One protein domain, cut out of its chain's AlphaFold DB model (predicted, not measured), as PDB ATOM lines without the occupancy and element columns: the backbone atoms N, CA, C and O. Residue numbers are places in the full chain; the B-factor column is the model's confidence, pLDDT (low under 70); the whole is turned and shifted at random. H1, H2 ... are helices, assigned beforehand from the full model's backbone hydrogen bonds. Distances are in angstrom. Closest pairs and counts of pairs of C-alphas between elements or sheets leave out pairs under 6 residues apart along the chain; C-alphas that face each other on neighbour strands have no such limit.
ATOM      1  N   VAL A  85      49.258 -19.823 -36.740       97.94
ATOM      2  CA  VAL A  85      49.614 -20.003 -35.316       97.94
ATOM      3  C   VAL A  85      51.100 -20.355 -35.155       97.94
ATOM      4  O   VAL A  85      51.714 -19.957 -34.164       97.94
ATOM      5  N   LYS A  86      51.706 -21.071 -36.111       97.88
ATOM      6  CA  LYS A  86      53.130 -21.428 -36.061       97.88
ATOM      7  C   LYS A  86      54.029 -20.204 -36.193       97.88
ATOM      8  O   LYS A  86      54.988 -20.094 -35.436       97.88
ATOM      9  N   ASP A  87      53.686 -19.277 -37.077       98.00
ATOM     10  CA  ASP A  87      54.442 -18.032 -37.250       98.00
ATOM     11  C   ASP A  87      54.287 -17.127 -36.019       98.00
ATOM     12  O   ASP A  87      55.243 -16.499 -35.571       98.00
ATOM     13  N   ALA A  88      53.091 -17.120 -35.419       96.88
ATOM     14  CA  ALA A  88      52.757 -16.284 -34.270       96.88
ATOM     15  C   ALA A  88      53.397 -16.727 -32.942       96.88
ATOM     16  O   ALA A  88      53.785 -15.877 -32.145       96.88
ATOM     17  N   ILE A  89      53.435 -18.037 -32.656       95.94
ATOM     18  CA  ILE A  89      53.862 -18.563 -31.341       95.94
ATOM     19  C   ILE A  89      54.800 -19.780 -31.404       95.94
ATOM     20  O   ILE A  89      55.197 -20.301 -30.362       95.94
ATOM     21  N   GLY A  90      55.172 -20.262 -32.595       96.19
ATOM     22  CA  GLY A  90      55.976 -21.483 -32.757       96.19
ATOM     23  C   GLY A  90      57.406 -21.388 -32.212       96.19
ATOM     24  O   GLY A  90      58.025 -22.419 -31.954       96.19
ATOM     25  N   TYR A  91      57.907 -20.169 -31.995       95.12
ATOM     26  CA  TYR A  91      59.223 -19.881 -31.416       95.12
ATOM     27  C   TYR A  91      59.214 -19.727 -29.879       95.12
ATOM     28  O   TYR A  91      60.277 -19.563 -29.283       95.12
ATOM     29  N   LEU A  92      58.047 -19.763 -29.219       95.44
ATOM     30  CA  LEU A  92      57.943 -19.551 -27.768       95.44
ATOM     31  C   LEU A  92      58.426 -20.755 -26.939       95.44
ATOM     32  O   LEU A  92      58.292 -21.917 -27.334       95.44
ATOM     33  N   GLU A  93      58.913 -20.470 -25.723       94.75
ATOM     34  CA  GLU A  93      59.412 -21.469 -24.765       94.75
ATOM     35  C   GLU A  93      58.403 -22.612 -24.511       94.75
ATOM     36  O   GLU A  93      57.175 -22.419 -24.461       94.75
ATOM     37  N   LYS A  94      58.922 -23.834 -24.319       95.00
ATOM     38  CA  LYS A  94      58.096 -25.000 -23.997       95.00
ATOM     39  C   LYS A  94      57.744 -25.069 -22.502       95.00
ATOM     40  O   LYS A  94      58.466 -25.677 -21.729       95.00
ATOM     41  N   ILE A  95      56.592 -24.494 -22.142       95.00
ATOM     42  CA  ILE A  95      55.935 -24.614 -20.824       95.00
ATOM     43  C   ILE A  95      54.799 -25.657 -20.817       95.00
ATOM     44  O   ILE A  95      54.130 -25.855 -21.843       95.00
ATOM     45  N   ASN A  96      54.558 -26.278 -19.660       94.38
ATOM     46  CA  ASN A  96      53.473 -27.226 -19.376       94.38
ATOM     47  C   ASN A  96      52.262 -26.564 -18.683       94.38
ATOM     48  O   ASN A  96      52.282 -25.401 -18.292       94.38
ATOM     49  N   SER A  97      51.182 -27.328 -18.491       94.44
ATOM     50  CA  SER A  97      49.969 -26.894 -17.777       94.44
ATOM     51  C   SER A  97      50.265 -26.435 -16.341       94.44
ATOM     52  O   SER A  97      50.590 -27.260 -15.485       94.44
ATOM     53  N   GLY A  98      50.017 -25.158 -16.044       95.00
ATOM     54  CA  GLY A  98      50.252 -24.554 -14.731       95.00
ATOM     55  C   GLY A  98      51.635 -23.920 -14.566       95.00
ATOM     56  O   GLY A  98      51.913 -23.383 -13.498       95.00
ATOM     57  N   GLU A  99      52.487 -23.972 -15.592       96.12
ATOM     58  CA  GLU A  99      53.800 -23.327 -15.598       96.12
ATOM     59  C   GLU A  99      53.746 -21.908 -16.191       96.12
ATOM     60  O   GLU A  99      52.768 -21.476 -16.809       96.12
ATOM     61  N   SER A 100      54.831 -21.170 -15.981       96.88
ATOM     62  CA  SER A 100      55.111 -19.855 -16.561       96.88
ATOM     63  C   SER A 100      56.511 -19.882 -17.165       96.88
ATOM     64  O   SER A 100      57.380 -20.581 -16.641       96.88
ATOM     65  N   SER A 101      56.734 -19.134 -18.245       96.75
ATOM     66  CA  SER A 101      58.072 -18.960 -18.814       96.75
ATOM     67  C   SER A 101      59.007 -18.285 -17.808       96.75
ATOM     68  O   SER A 101      58.578 -17.486 -16.972       96.75
ATOM     69  N   LYS A 102      60.301 -18.606 -17.897       94.31
ATOM     70  CA  LYS A 102      61.351 -17.926 -17.121       94.31
ATOM     71  C   LYS A 102      61.774 -16.597 -17.749       94.31
ATOM     72  O   LYS A 102      62.313 -15.747 -17.051       94.31
ATOM     73  N   ASN A 103      61.533 -16.443 -19.052       95.19
ATOM     74  CA  ASN A 103      62.017 -15.331 -19.869       95.19
ATOM     75  C   ASN A 103      60.894 -14.354 -20.262       95.19
ATOM     76  O   ASN A 103      61.176 -13.210 -20.608       95.19
ATOM     77  N   ASP A 104      59.632 -14.786 -20.198       95.88
ATOM     78  CA  ASP A 104      58.452 -13.991 -20.542       95.88
ATOM     79  C   ASP A 104      57.406 -14.049 -19.409       95.88
ATOM     80  O   ASP A 104      56.877 -15.103 -19.054       95.88
ATOM     81  N   PHE A 105      57.081 -12.885 -18.839       94.62
ATOM     82  CA  PHE A 105      56.149 -12.771 -17.717       94.62
ATOM     83  C   PHE A 105      54.664 -12.920 -18.104       94.62
ATOM     84  O   PHE A 105      53.838 -13.115 -17.202       94.62
ATOM     85  N   VAL A 106      54.301 -12.833 -19.390       94.81
ATOM     86  CA  VAL A 106      52.930 -13.060 -19.889       94.81
ATOM     87  C   VAL A 106      52.737 -14.451 -20.495       94.81
ATOM     88  O   VAL A 106      51.603 -14.933 -20.533       94.81
ATOM     89  N   HIS A 107      53.811 -15.144 -20.885       96.38
ATOM     90  CA  HIS A 107      53.746 -16.534 -21.360       96.38
ATOM     91  C   HIS A 107      53.491 -17.516 -20.206       96.38
ATOM     92  O   HIS A 107      54.406 -18.006 -19.537       96.38
ATOM     93  N   LYS A 108      52.206 -17.774 -19.943       95.38
ATOM     94  CA  LYS A 108      51.716 -18.583 -18.818       95.38
ATOM     95  C   LYS A 108      50.611 -19.534 -19.257       95.38
ATOM     96  O   LYS A 108      49.700 -19.145 -19.987       95.38
ATOM     97  N   ALA A 109      50.647 -20.767 -18.759       94.81
ATOM     98  CA  ALA A 109      49.630 -21.774 -19.038       94.81
ATOM     99  C   ALA A 109      48.747 -22.014 -17.798       94.81
ATOM    100  O   ALA A 109      49.274 -22.288 -16.717       94.81
ATOM    101  N   PRO A 110      47.407 -21.980 -17.913       92.88
ATOM    102  CA  PRO A 110      46.529 -22.284 -16.789       92.88
ATOM    103  C   PRO A 110      46.686 -23.745 -16.350       92.88
ATOM    104  O   PRO A 110      46.855 -24.647 -17.173       92.88
ATOM    105  N   LYS A 111      46.596 -23.996 -15.038       94.94
ATOM    106  CA  LYS A 111      46.675 -25.351 -14.480       94.94
ATOM    107  C   LYS A 111      45.398 -26.128 -14.802       94.94
ATOM    108  O   LYS A 111      44.336 -25.866 -14.238       94.94
ATOM    109  N   LEU A 112      45.498 -27.097 -15.707       93.50
ATOM    110  CA  LEU A 112      44.402 -27.996 -16.050       93.50
ATOM    111  C   LEU A 112      44.202 -29.055 -14.954       93.50
ATOM    112  O   LEU A 112      45.152 -29.523 -14.330       93.50
ATOM    113  N   SER A 113      42.950 -29.469 -14.746       94.19
ATOM    114  CA  SER A 113      42.636 -30.630 -13.911       94.19
ATOM    115  C   SER A 113      43.054 -31.931 -14.601       94.19
ATOM    116  O   SER A 113      43.068 -32.007 -15.830       94.19
ATOM    117  N   GLU A 114      43.306 -32.989 -13.830       93.75
ATOM    118  CA  GLU A 114      43.716 -34.306 -14.348       93.75
ATOM    119  C   GLU A 114      42.773 -34.844 -15.446       93.75
ATOM    120  O   GLU A 114      43.209 -35.324 -16.495       93.75
ATOM    121  N   LYS A 115      41.455 -34.668 -15.276       92.19
ATOM    122  CA  LYS A 115      40.461 -35.038 -16.299       92.19
ATOM    123  C   LYS A 115      40.624 -34.228 -17.592       92.19
ATOM    124  O   LYS A 115      40.454 -34.771 -18.682       92.19
ATOM    125  N   ASN A 116      40.958 -32.945 -17.482       92.19
ATOM    126  CA  ASN A 116      41.179 -32.061 -18.624       92.19
ATOM    127  C   ASN A 116      42.552 -32.278 -19.285       92.19
ATOM    128  O   ASN A 116      42.639 -32.149 -20.503       92.19
ATOM    129  N   LEU A 117      43.573 -32.705 -18.535       93.06
ATOM    130  CA  LEU A 117      44.853 -33.166 -19.085       93.06
ATOM    131  C   LEU A 117      44.674 -34.420 -19.953       93.06
ATOM    132  O   LEU A 117      45.175 -34.463 -21.074       93.06
ATOM    133  N   ARG A 118      43.907 -35.416 -19.492       92.81
ATOM    134  CA  ARG A 118      43.591 -36.619 -20.295       92.81
ATOM    135  C   ARG A 118      42.844 -36.268 -21.582       92.81
ATOM    136  O   ARG A 118      43.212 -36.734 -22.655       92.81
ATOM    137  N   ARG A 119      41.843 -35.391 -21.478       92.62
ATOM    138  CA  ARG A 119      41.069 -34.871 -22.616       92.62
ATOM    139  C   ARG A 119      41.935 -34.168 -23.650       92.62
ATOM    140  O   ARG A 119      41.889 -34.527 -24.822       92.62
ATOM    141  N   ILE A 120      42.732 -33.182 -23.231       91.38
ATOM    142  CA  ILE A 120      43.516 -32.395 -24.185       91.38
ATOM    143  C   ILE A 120      44.595 -33.248 -24.856       91.38
ATOM    144  O   ILE A 120      44.868 -33.024 -26.030       91.38
ATOM    145  N   LYS A 121      45.150 -34.258 -24.169       91.38
ATOM    146  CA  LYS A 121      46.079 -35.246 -24.752       91.38
ATOM    147  C   LYS A 121      45.442 -36.131 -25.833       91.38
ATOM    148  O   LYS A 121      46.153 -36.532 -26.745       91.38
ATOM    149  N   GLN A 122      44.140 -36.426 -25.757       93.25
ATOM    150  CA  GLN A 122      43.430 -37.167 -26.813       93.25
ATOM    151  C   GLN A 122      42.981 -36.269 -27.981       93.25
ATOM    152  O   GLN A 122      42.968 -36.722 -29.122       93.25
ATOM    153  N   SER A 123      42.640 -34.999 -27.730       92.75
ATOM    154  CA  SER A 123      42.258 -34.041 -28.783       92.75
ATOM    155  C   SER A 123      43.356 -33.860 -29.837       92.75
ATOM    156  O   SER A 123      44.491 -33.537 -29.491       92.75
ATOM    157  N   LYS A 124      43.009 -33.944 -31.126       93.12
ATOM    158  CA  LYS A 124      43.949 -33.701 -32.235       93.12
ATOM    159  C   LYS A 124      43.926 -32.230 -32.696       93.12
ATOM    160  O   LYS A 124      42.888 -31.569 -32.566       93.12
ATOM    161  N   PRO A 125      45.024 -31.691 -33.268       94.06
ATOM    162  CA  PRO A 125      45.028 -30.398 -33.967       94.06
ATOM    163  C   PRO A 125      43.920 -30.327 -35.022       94.06
ATOM    164  O   PRO A 125      43.806 -31.204 -35.873       94.06
ATOM    165  N   GLY A 126      43.033 -29.332 -34.929       90.81
ATOM    166  CA  GLY A 126      41.854 -29.230 -35.807       90.81
ATOM    167  C   GLY A 126      40.760 -30.296 -35.584       90.81
ATOM    168  O   GLY A 126      39.659 -30.144 -36.111       90.81
ATOM    169  N   GLY A 127      41.013 -31.317 -34.759       89.75
ATOM    170  CA  GLY A 127      40.107 -32.427 -34.445       89.75
ATOM    171  C   GLY A 127      38.925 -32.045 -33.550       89.75
ATOM    172  O   GLY A 127      38.624 -30.865 -33.348       89.75
ATOM    173  N   SER A 128      38.217 -33.037 -33.018       88.69
ATOM    174  CA  SER A 128      37.046 -32.834 -32.160       88.69
ATOM    175  C   SER A 128      36.845 -34.007 -31.207       88.69
ATOM    176  O   SER A 128      36.900 -35.164 -31.627       88.69
ATOM    177  N   TRP A 129      36.470 -33.706 -29.960       87.12
ATOM    178  CA  TRP A 129      36.139 -34.681 -28.911       87.12
ATOM    179  C   TRP A 129      35.148 -35.774 -29.354       87.12
ATOM    180  O   TRP A 129      35.137 -36.864 -28.787       87.12
ATOM    181  N   LYS A 130      34.311 -35.512 -30.370       84.75
ATOM    182  CA  LYS A 130      33.388 -36.506 -30.944       84.75
ATOM    183  C   LYS A 130      34.104 -37.733 -31.508       84.75
ATOM    184  O   LYS A 130      33.605 -38.842 -31.337       84.75
ATOM    185  N   LYS A 131      35.205 -37.496 -32.227       84.81
ATOM    186  CA  LYS A 131      35.992 -38.503 -32.957       84.81
ATOM    187  C   LYS A 131      37.269 -38.883 -32.214       84.81
ATOM    188  O   LYS A 131      37.725 -40.009 -32.340       84.81
ATOM    189  N   ASP A 132      37.834 -37.934 -31.473       85.75
ATOM    190  CA  ASP A 132      39.164 -38.064 -30.884       85.75
ATOM    191  C   ASP A 132      39.161 -38.754 -29.511       85.75
ATOM    192  O   ASP A 132      40.212 -39.223 -29.085       85.75
ATOM    193  N   TRP A 133      38.030 -38.768 -28.788       89.69
ATOM    194  CA  TRP A 133      37.989 -39.194 -27.382       89.69
ATOM    195  C   TRP A 133      37.236 -40.499 -27.134       89.69
ATOM    196  O   TRP A 133      36.179 -40.750 -27.723       89.69
ATOM    197  N   ASP A 134      37.700 -41.226 -26.118       89.00
ATOM    198  CA  ASP A 134      36.957 -42.316 -25.484       89.00
ATOM    199  C   ASP A 134      35.645 -41.816 -24.860       89.00
ATOM    200  O   ASP A 134      35.584 -40.726 -24.275       89.00
ATOM    201  N   ASP A 135      34.599 -42.646 -24.877       85.12
ATOM    202  CA  ASP A 135      33.282 -42.281 -24.329       85.12
ATOM    203  C   ASP A 135      33.328 -41.878 -22.848       85.12
ATOM    204  O   ASP A 135      32.616 -40.966 -22.429       85.12
ATOM    205  N   LYS A 136      34.247 -42.463 -22.068       88.44
ATOM    206  CA  LYS A 136      34.462 -42.146 -20.643       88.44
ATOM    207  C   LYS A 136      34.947 -40.706 -20.391       88.44
ATOM    208  O   LYS A 136      34.824 -40.211 -19.268       88.44
ATOM    209  N   LEU A 137      35.510 -40.022 -21.393       86.69
ATOM    210  CA  LEU A 137      35.970 -38.629 -21.275       86.69
ATOM    211  C   LEU A 137      34.956 -37.600 -21.796       86.69
ATOM    212  O   LEU A 137      35.030 -36.425 -21.392       86.69
ATOM    213  N   LYS A 138      34.005 -38.026 -22.638       85.38
ATOM    214  CA  LYS A 138      32.919 -37.191 -23.175       85.38
ATOM    215  C   LYS A 138      32.049 -36.645 -22.033       85.38
ATOM    216  O   LYS A 138      31.997 -37.193 -20.933       85.38
ATOM    217  N   LEU A 139      31.427 -35.487 -22.252       81.75
ATOM    218  CA  LEU A 139      30.548 -34.859 -21.259       81.75
ATOM    219  C   LEU A 139      29.099 -35.284 -21.490       81.75
ATOM    220  O   LEU A 139      28.652 -35.319 -22.631       81.75
ATOM    221  N   ALA A 140      28.340 -35.511 -20.416       79.00
ATOM    222  CA  ALA A 140      26.910 -35.810 -20.517       79.00
ATOM    223  C   ALA A 140      26.127 -34.683 -21.221       79.00
ATOM    224  O   ALA A 140      25.249 -34.950 -22.032       79.00
ATOM    225  N   CYS A 141      26.495 -33.412 -21.017       75.69
ATOM    226  CA  CYS A 141      25.880 -32.311 -21.764       75.69
ATOM    227  C   CYS A 141      26.122 -32.414 -23.282       75.69
ATOM    228  O   CYS A 141      25.242 -32.049 -24.056       75.69
ATOM    229  N   HIS A 142      27.261 -32.967 -23.717       75.81
ATOM    230  CA  HIS A 142      27.634 -33.125 -25.126       75.81
ATOM    231  C   HIS A 142      26.922 -34.289 -25.842       75.81
ATOM    232  O   HIS A 142      26.961 -34.344 -27.073       75.81
ATOM    233  N   THR A 143      26.283 -35.221 -25.123       72.25
ATOM    234  CA  THR A 143      25.511 -36.316 -25.747       72.25
ATOM    235  C   THR A 143      24.092 -35.888 -26.140       72.25
ATOM    236  O   THR A 143      23.464 -36.545 -26.972       72.25
ATOM    237  N   THR A 144      23.611 -34.753 -25.619       77.81
ATOM    238  CA  THR A 144      22.348 -34.112 -26.027       77.81
ATOM    239  C   THR A 144      22.430 -33.545 -27.449       77.81
ATOM    240  O   THR A 144      23.516 -33.230 -27.936       77.81
ATOM    241  N   GLU A 145      21.297 -33.359 -28.131       72.62
ATOM    242  CA  GLU A 145      21.284 -32.789 -29.492       72.62
ATOM    243  C   GLU A 145      21.893 -31.386 -29.560       72.62
ATOM    244  O   GLU A 145      22.766 -31.131 -30.391       72.62
ATOM    245  N   LYS A 146      21.514 -30.503 -28.626       70.12
ATOM    246  CA  LYS A 146      22.106 -29.162 -28.507       70.12
ATOM    247  C   LYS A 146      23.596 -29.233 -28.159       70.12
ATOM    248  O   LYS A 146      24.384 -28.476 -28.707       70.12
ATOM    249  N   GLY A 147      24.008 -30.170 -27.304       69.44
ATOM    250  CA  GLY A 147      25.412 -30.373 -26.935       69.44
ATOM    251  C   GLY A 147      26.300 -30.868 -28.078       69.44
ATOM    252  O   GLY A 147      27.466 -30.485 -28.170       69.44
ATOM    253  N   LYS A 148      25.747 -31.670 -28.996       77.44
ATOM    254  CA  LYS A 148      26.468 -32.183 -30.169       77.44
ATOM    255  C   LYS A 148      26.929 -31.074 -31.125       77.44
ATOM    256  O   LYS A 148      27.805 -31.357 -31.939       77.44
ATOM    257  N   THR A 149      26.401 -29.851 -31.086       79.88
ATOM    258  CA  THR A 149      26.842 -28.777 -32.003       79.88
ATOM    259  C   THR A 149      28.177 -28.146 -31.586       79.88
ATOM    260  O   THR A 149      28.927 -27.684 -32.446       79.88
ATOM    261  N   TYR A 150      28.544 -28.218 -30.301       80.75
ATOM    262  CA  TYR A 150      29.793 -27.679 -29.746       80.75
ATOM    263  C   TYR A 150      31.006 -28.565 -30.080       80.75
ATOM    264  O   TYR A 150      31.672 -29.123 -29.214       80.75
ATOM    265  N   VAL A 151      31.316 -28.733 -31.366       85.06
ATOM    266  CA  VAL A 151      32.419 -29.597 -31.835       85.06
ATOM    267  C   VAL A 151      33.814 -29.004 -31.614       85.06
ATOM    268  O   VAL A 151      34.798 -29.740 -31.673       85.06
ATOM    269  N   SER A 152      33.906 -27.692 -31.381       85.00
ATOM    270  CA  SER A 152      35.158 -26.937 -31.245       85.00
ATOM    271  C   SER A 152      35.718 -26.894 -29.823       85.00
ATOM    272  O   SER A 152      36.924 -26.702 -29.670       85.00
ATOM    273  N   VAL A 153      34.881 -27.061 -28.790       89.81
ATOM    274  CA  VAL A 153      35.331 -27.012 -27.390       89.81
ATOM    275  C   VAL A 153      36.291 -28.158 -27.080       89.81
ATOM    276  O   VAL A 153      36.163 -29.257 -27.616       89.81
ATOM    277  N   TYR A 154      37.274 -27.894 -26.224       91.00
ATOM    278  CA  TYR A 154      38.411 -28.765 -25.914       91.00
ATOM    279  C   TYR A 154      39.257 -29.176 -27.136       91.00
ATOM    280  O   TYR A 154      40.106 -30.067 -27.035       91.00
ATOM    281  N   GLY A 155      39.050 -28.541 -28.292       92.25
ATOM    282  CA  GLY A 155      39.847 -28.761 -29.489       92.25
ATOM    283  C   GLY A 155      41.213 -28.085 -29.390       92.25
ATOM    284  O   GLY A 155      41.347 -26.988 -28.838       92.25
ATOM    285  N   ARG A 156      42.224 -28.706 -29.999       95.25
ATOM    286  CA  ARG A 156      43.514 -28.055 -30.247       95.25
ATOM    287  C   ARG A 156      43.444 -27.192 -31.502       95.25
ATOM    288  O   ARG A 156      42.752 -27.548 -32.468       95.25
ATOM    289  N   MET A 157      44.151 -26.067 -31.482       96.25
ATOM    290  CA  MET A 157      44.456 -25.279 -32.675       96.25
ATOM    291  C   MET A 157      45.304 -26.105 -33.650       96.25
ATOM    292  O   MET A 157      45.881 -27.130 -33.283       96.25
ATOM    293  N   LYS A 158      45.346 -25.669 -34.903       97.06
ATOM    294  CA  LYS A 158      46.297 -26.159 -35.900       97.06
ATOM    295  C   LYS A 158      47.520 -25.246 -35.928       97.06
ATOM    296  O   LYS A 158      47.413 -24.095 -35.521       97.06
ATOM    297  N   TRP A 159      48.657 -25.760 -36.391       97.38
ATOM    298  CA  TRP A 159      49.869 -24.957 -36.569       97.38
ATOM    299  C   TRP A 159      49.801 -24.095 -37.834       97.38
ATOM    300  O   TRP A 159      50.184 -22.935 -37.801       97.38
ATOM    301  N   ASP A 160      49.281 -24.680 -38.909       97.19
ATOM    302  CA  ASP A 160      49.222 -24.219 -40.300       97.19
ATOM    303  C   ASP A 160      48.013 -23.324 -40.632       97.19
ATOM    304  O   ASP A 160      47.838 -22.914 -41.772       97.19
ATOM    305  N   GLU A 161      47.173 -22.991 -39.649       97.12
ATOM    306  CA  GLU A 161      46.045 -22.069 -39.829       97.12
ATOM    307  C   GLU A 161      46.134 -20.885 -38.851       97.12
ATOM    308  O   GLU A 161      46.701 -21.029 -37.764       97.12
ATOM    309  N   PRO A 162      45.503 -19.735 -39.159       98.06
ATOM    310  CA  PRO A 162      45.251 -18.685 -38.175       98.06
ATOM    311  C   PRO A 162      44.372 -19.191 -37.015       98.06
ATOM    312  O   PRO A 162      43.469 -20.013 -37.212       98.06
ATOM    313  N   SER A 163      44.589 -18.656 -35.811       97.50
ATOM    314  CA  SER A 163      43.841 -19.013 -34.593       97.50
ATOM    315  C   SER A 163      42.328 -18.740 -34.723       97.50
ATOM    316  O   SER A 163      41.917 -17.892 -35.517       97.50
ATOM    317  N   PRO A 164      41.443 -19.418 -33.965       95.81
ATOM    318  CA  PRO A 164      40.049 -18.981 -33.853       95.81
ATOM    319  C   PRO A 164      39.968 -17.606 -33.170       95.81
ATOM    320  O   PRO A 164      40.909 -17.184 -32.504       95.81
ATOM    321  N   THR A 165      38.825 -16.915 -33.272       95.06
ATOM    322  CA  THR A 165      38.598 -15.661 -32.531       95.06
ATOM    323  C   THR A 165      38.899 -15.855 -31.039       95.06
ATOM    324  O   THR A 165      38.181 -16.581 -30.348       95.06
ATOM    325  N   MET A 166      39.931 -15.177 -30.530       94.31
ATOM    326  CA  MET A 166      40.249 -15.199 -29.106       94.31
ATOM    327  C   MET A 166      39.204 -14.369 -28.354       94.31
ATOM    328  O   MET A 166      38.990 -13.185 -28.638       94.31
ATOM    329  N   THR A 167      38.507 -15.023 -27.430       91.81
ATOM    330  CA  THR A 167      37.490 -14.431 -26.554       91.81
ATOM    331  C   THR A 167      38.081 -14.129 -25.176       91.81
ATOM    332  O   THR A 167      39.171 -14.588 -24.852       91.81
ATOM    333  N   THR A 168      37.351 -13.407 -24.325       90.69
ATOM    334  CA  THR A 168      37.749 -13.140 -22.927       90.69
ATOM    335  C   THR A 168      38.010 -14.407 -22.105       90.69
ATOM    336  O   THR A 168      38.784 -14.374 -21.156       90.69
ATOM    337  N   PHE A 169      37.407 -15.536 -22.488       89.69
ATOM    338  CA  PHE A 169      37.561 -16.832 -21.825       89.69
ATOM    339  C   PHE A 169      38.411 -17.837 -22.629       89.69
ATOM    340  O   PHE A 169      38.301 -19.050 -22.417       89.69
ATOM    341  N   CYS A 170      39.269 -17.357 -23.540       90.94
ATOM    342  CA  CYS A 170      40.146 -18.195 -24.369       90.94
ATOM    343  C   CYS A 170      41.177 -19.016 -23.574       90.94
ATOM    344  O   CYS A 170      41.668 -20.025 -24.063       90.94
ATOM    345  N   THR A 171      41.459 -18.649 -22.324       88.38
ATOM    346  CA  THR A 171      42.301 -19.434 -21.406       88.38
ATOM    347  C   THR A 171      41.661 -20.770 -21.003       88.38
ATOM    348  O   THR A 171      42.356 -21.703 -20.605       88.38
ATOM    349  N   GLY A 172      40.336 -20.901 -21.112       89.44
ATOM    350  CA  GLY A 172      39.618 -22.130 -20.791       89.44
ATOM    351  C   GLY A 172      39.414 -23.020 -22.014       89.44
ATOM    352  O   GLY A 172      38.608 -22.701 -22.889       89.44
ATOM    353  N   ILE A 173      40.035 -24.206 -22.030       89.25
ATOM    354  CA  ILE A 173      39.836 -25.190 -23.113       89.25
ATOM    355  C   ILE A 173      38.364 -25.602 -23.297       89.25
ATOM    356  O   ILE A 173      37.977 -25.991 -24.388       89.25
ATOM    357  N   GLY A 174      37.514 -25.479 -22.271       89.31
ATOM    358  CA  GLY A 174      36.078 -25.759 -22.378       89.31
ATOM    359  C   GLY A 174      35.277 -24.747 -23.209       89.31
ATOM    360  O   GLY A 174      34.136 -25.037 -23.551       89.31
ATOM    361  N   ASN A 175      35.860 -23.595 -23.559       89.38
ATOM    362  CA  ASN A 175      35.150 -22.472 -24.182       89.38
ATOM    363  C   ASN A 175      35.349 -22.385 -25.704       89.38
ATOM    364  O   ASN A 175      34.769 -21.520 -26.358       89.38
ATOM    365  N   GLY A 176      36.185 -23.252 -26.283       91.44
ATOM    366  CA  GLY A 176      36.471 -23.257 -27.715       91.44
ATOM    367  C   GLY A 176      37.727 -24.046 -28.066       91.44
ATOM    368  O   GLY A 176      38.222 -24.852 -27.277       91.44
ATOM    369  N   ARG A 177      38.247 -23.801 -29.272       94.00
ATOM    370  CA  ARG A 177      39.452 -24.451 -29.804       94.00
ATOM    371  C   ARG A 177      40.709 -23.691 -29.369       94.00
ATOM    372  O   ARG A 177      41.382 -23.088 -30.193       94.00
ATOM    373  N   PHE A 178      40.992 -23.683 -28.072       95.00
ATOM    374  CA  PHE A 178      42.108 -22.916 -27.501       95.00
ATOM    375  C   PHE A 178      43.279 -23.784 -27.017       95.00
ATOM    376  O   PHE A 178      44.254 -23.264 -26.483       95.00
ATOM    377  N   GLY A 179      43.213 -25.106 -27.210       94.44
ATOM    378  CA  GLY A 179      44.343 -25.986 -26.916       94.44
ATOM    379  C   GLY A 179      45.553 -25.669 -27.795       94.44
ATOM    380  O   GLY A 179      45.399 -25.453 -28.999       94.44
ATOM    381  N   HIS A 180      46.751 -25.689 -27.210       95.19
ATOM    382  CA  HIS A 180      48.002 -25.575 -27.958       95.19
ATOM    383  C   HIS A 180      48.102 -26.729 -28.979       95.19
ATOM    384  O   HIS A 180      47.707 -27.850 -28.644       95.19
ATOM    385  N   PRO A 181      48.621 -26.525 -30.207       94.56
ATOM    386  CA  PRO A 181      48.686 -27.601 -31.201       94.56
ATOM    387  C   PRO A 181      49.442 -28.840 -30.684       94.56
ATOM    388  O   PRO A 181      48.941 -29.961 -30.750       94.56
ATOM    389  N   GLU A 182      50.607 -28.637 -30.063       89.75
ATOM    390  CA  GLU A 182      51.458 -29.728 -29.553       89.75
ATOM    391  C   GLU A 182      51.240 -30.156 -28.094       89.75
ATOM    392  O   GLU A 182      51.622 -31.274 -27.758       89.75
ATOM    393  N   ARG A 183      50.627 -29.348 -27.213       77.94
ATOM    394  CA  ARG A 183      50.648 -29.598 -25.751       77.94
ATOM    395  C   ARG A 183      49.263 -29.809 -25.155       77.94
ATOM    396  O   ARG A 183      48.376 -28.974 -25.414       77.94
TER     397      ARG A 183
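Overview. This is residues 85 to 183 of the 183 residues of the protein "DNA (cytosine-5-)-methyltransferase" of Bacteroidetes bacterium 4484_276 (UniProt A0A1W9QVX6). There is little regular structure here: winding loops make up most of an elongated body, with the loop around residues 101 to 108 towards one end, H4 at the other, and H2 and H3 making a corner between. Residues 144 to 183 run back from H4 through the middle. The 99 printed residues hold four named helices, H1 to H4 in order, and no named strand; the class is all helix, with only 22 residues in named elements. The whole is compact, radius of gyration of the C-alphas 13.8 A, spanning 44 by 28 by 23 A.

Arrangement. Begin with H1, residues 85 to 89, apart from H2, residues 114 to 122. At Gln 122 and Asp 132, H2 and H3, residues 129 to 132, only just touch, only at the corner by their link, with 3 pairs of C-alphas within 8 A; the closest are 6.0 A apart. H4, residues 140 to 143, is apart from H2 and H3. In H1 and H2 every O i to N i+4 pair is within hydrogen-bond range; H3 and H4 are too short for one.

Along the chain. Find C-alpha 85 at (49.614, -20.003, -35.316), where H1 begins its 6.0 A. H2 runs 12.8 A from C-alpha 114, H3 4.9 A, and H4 5.4 A to C-alpha 143 at (25.511, -36.316, -25.747).

Size, cuts and confidence. The printed part has no cut; H1 to H2 is a long link of 24 residues. Only residue 147 has pLDDT under 70.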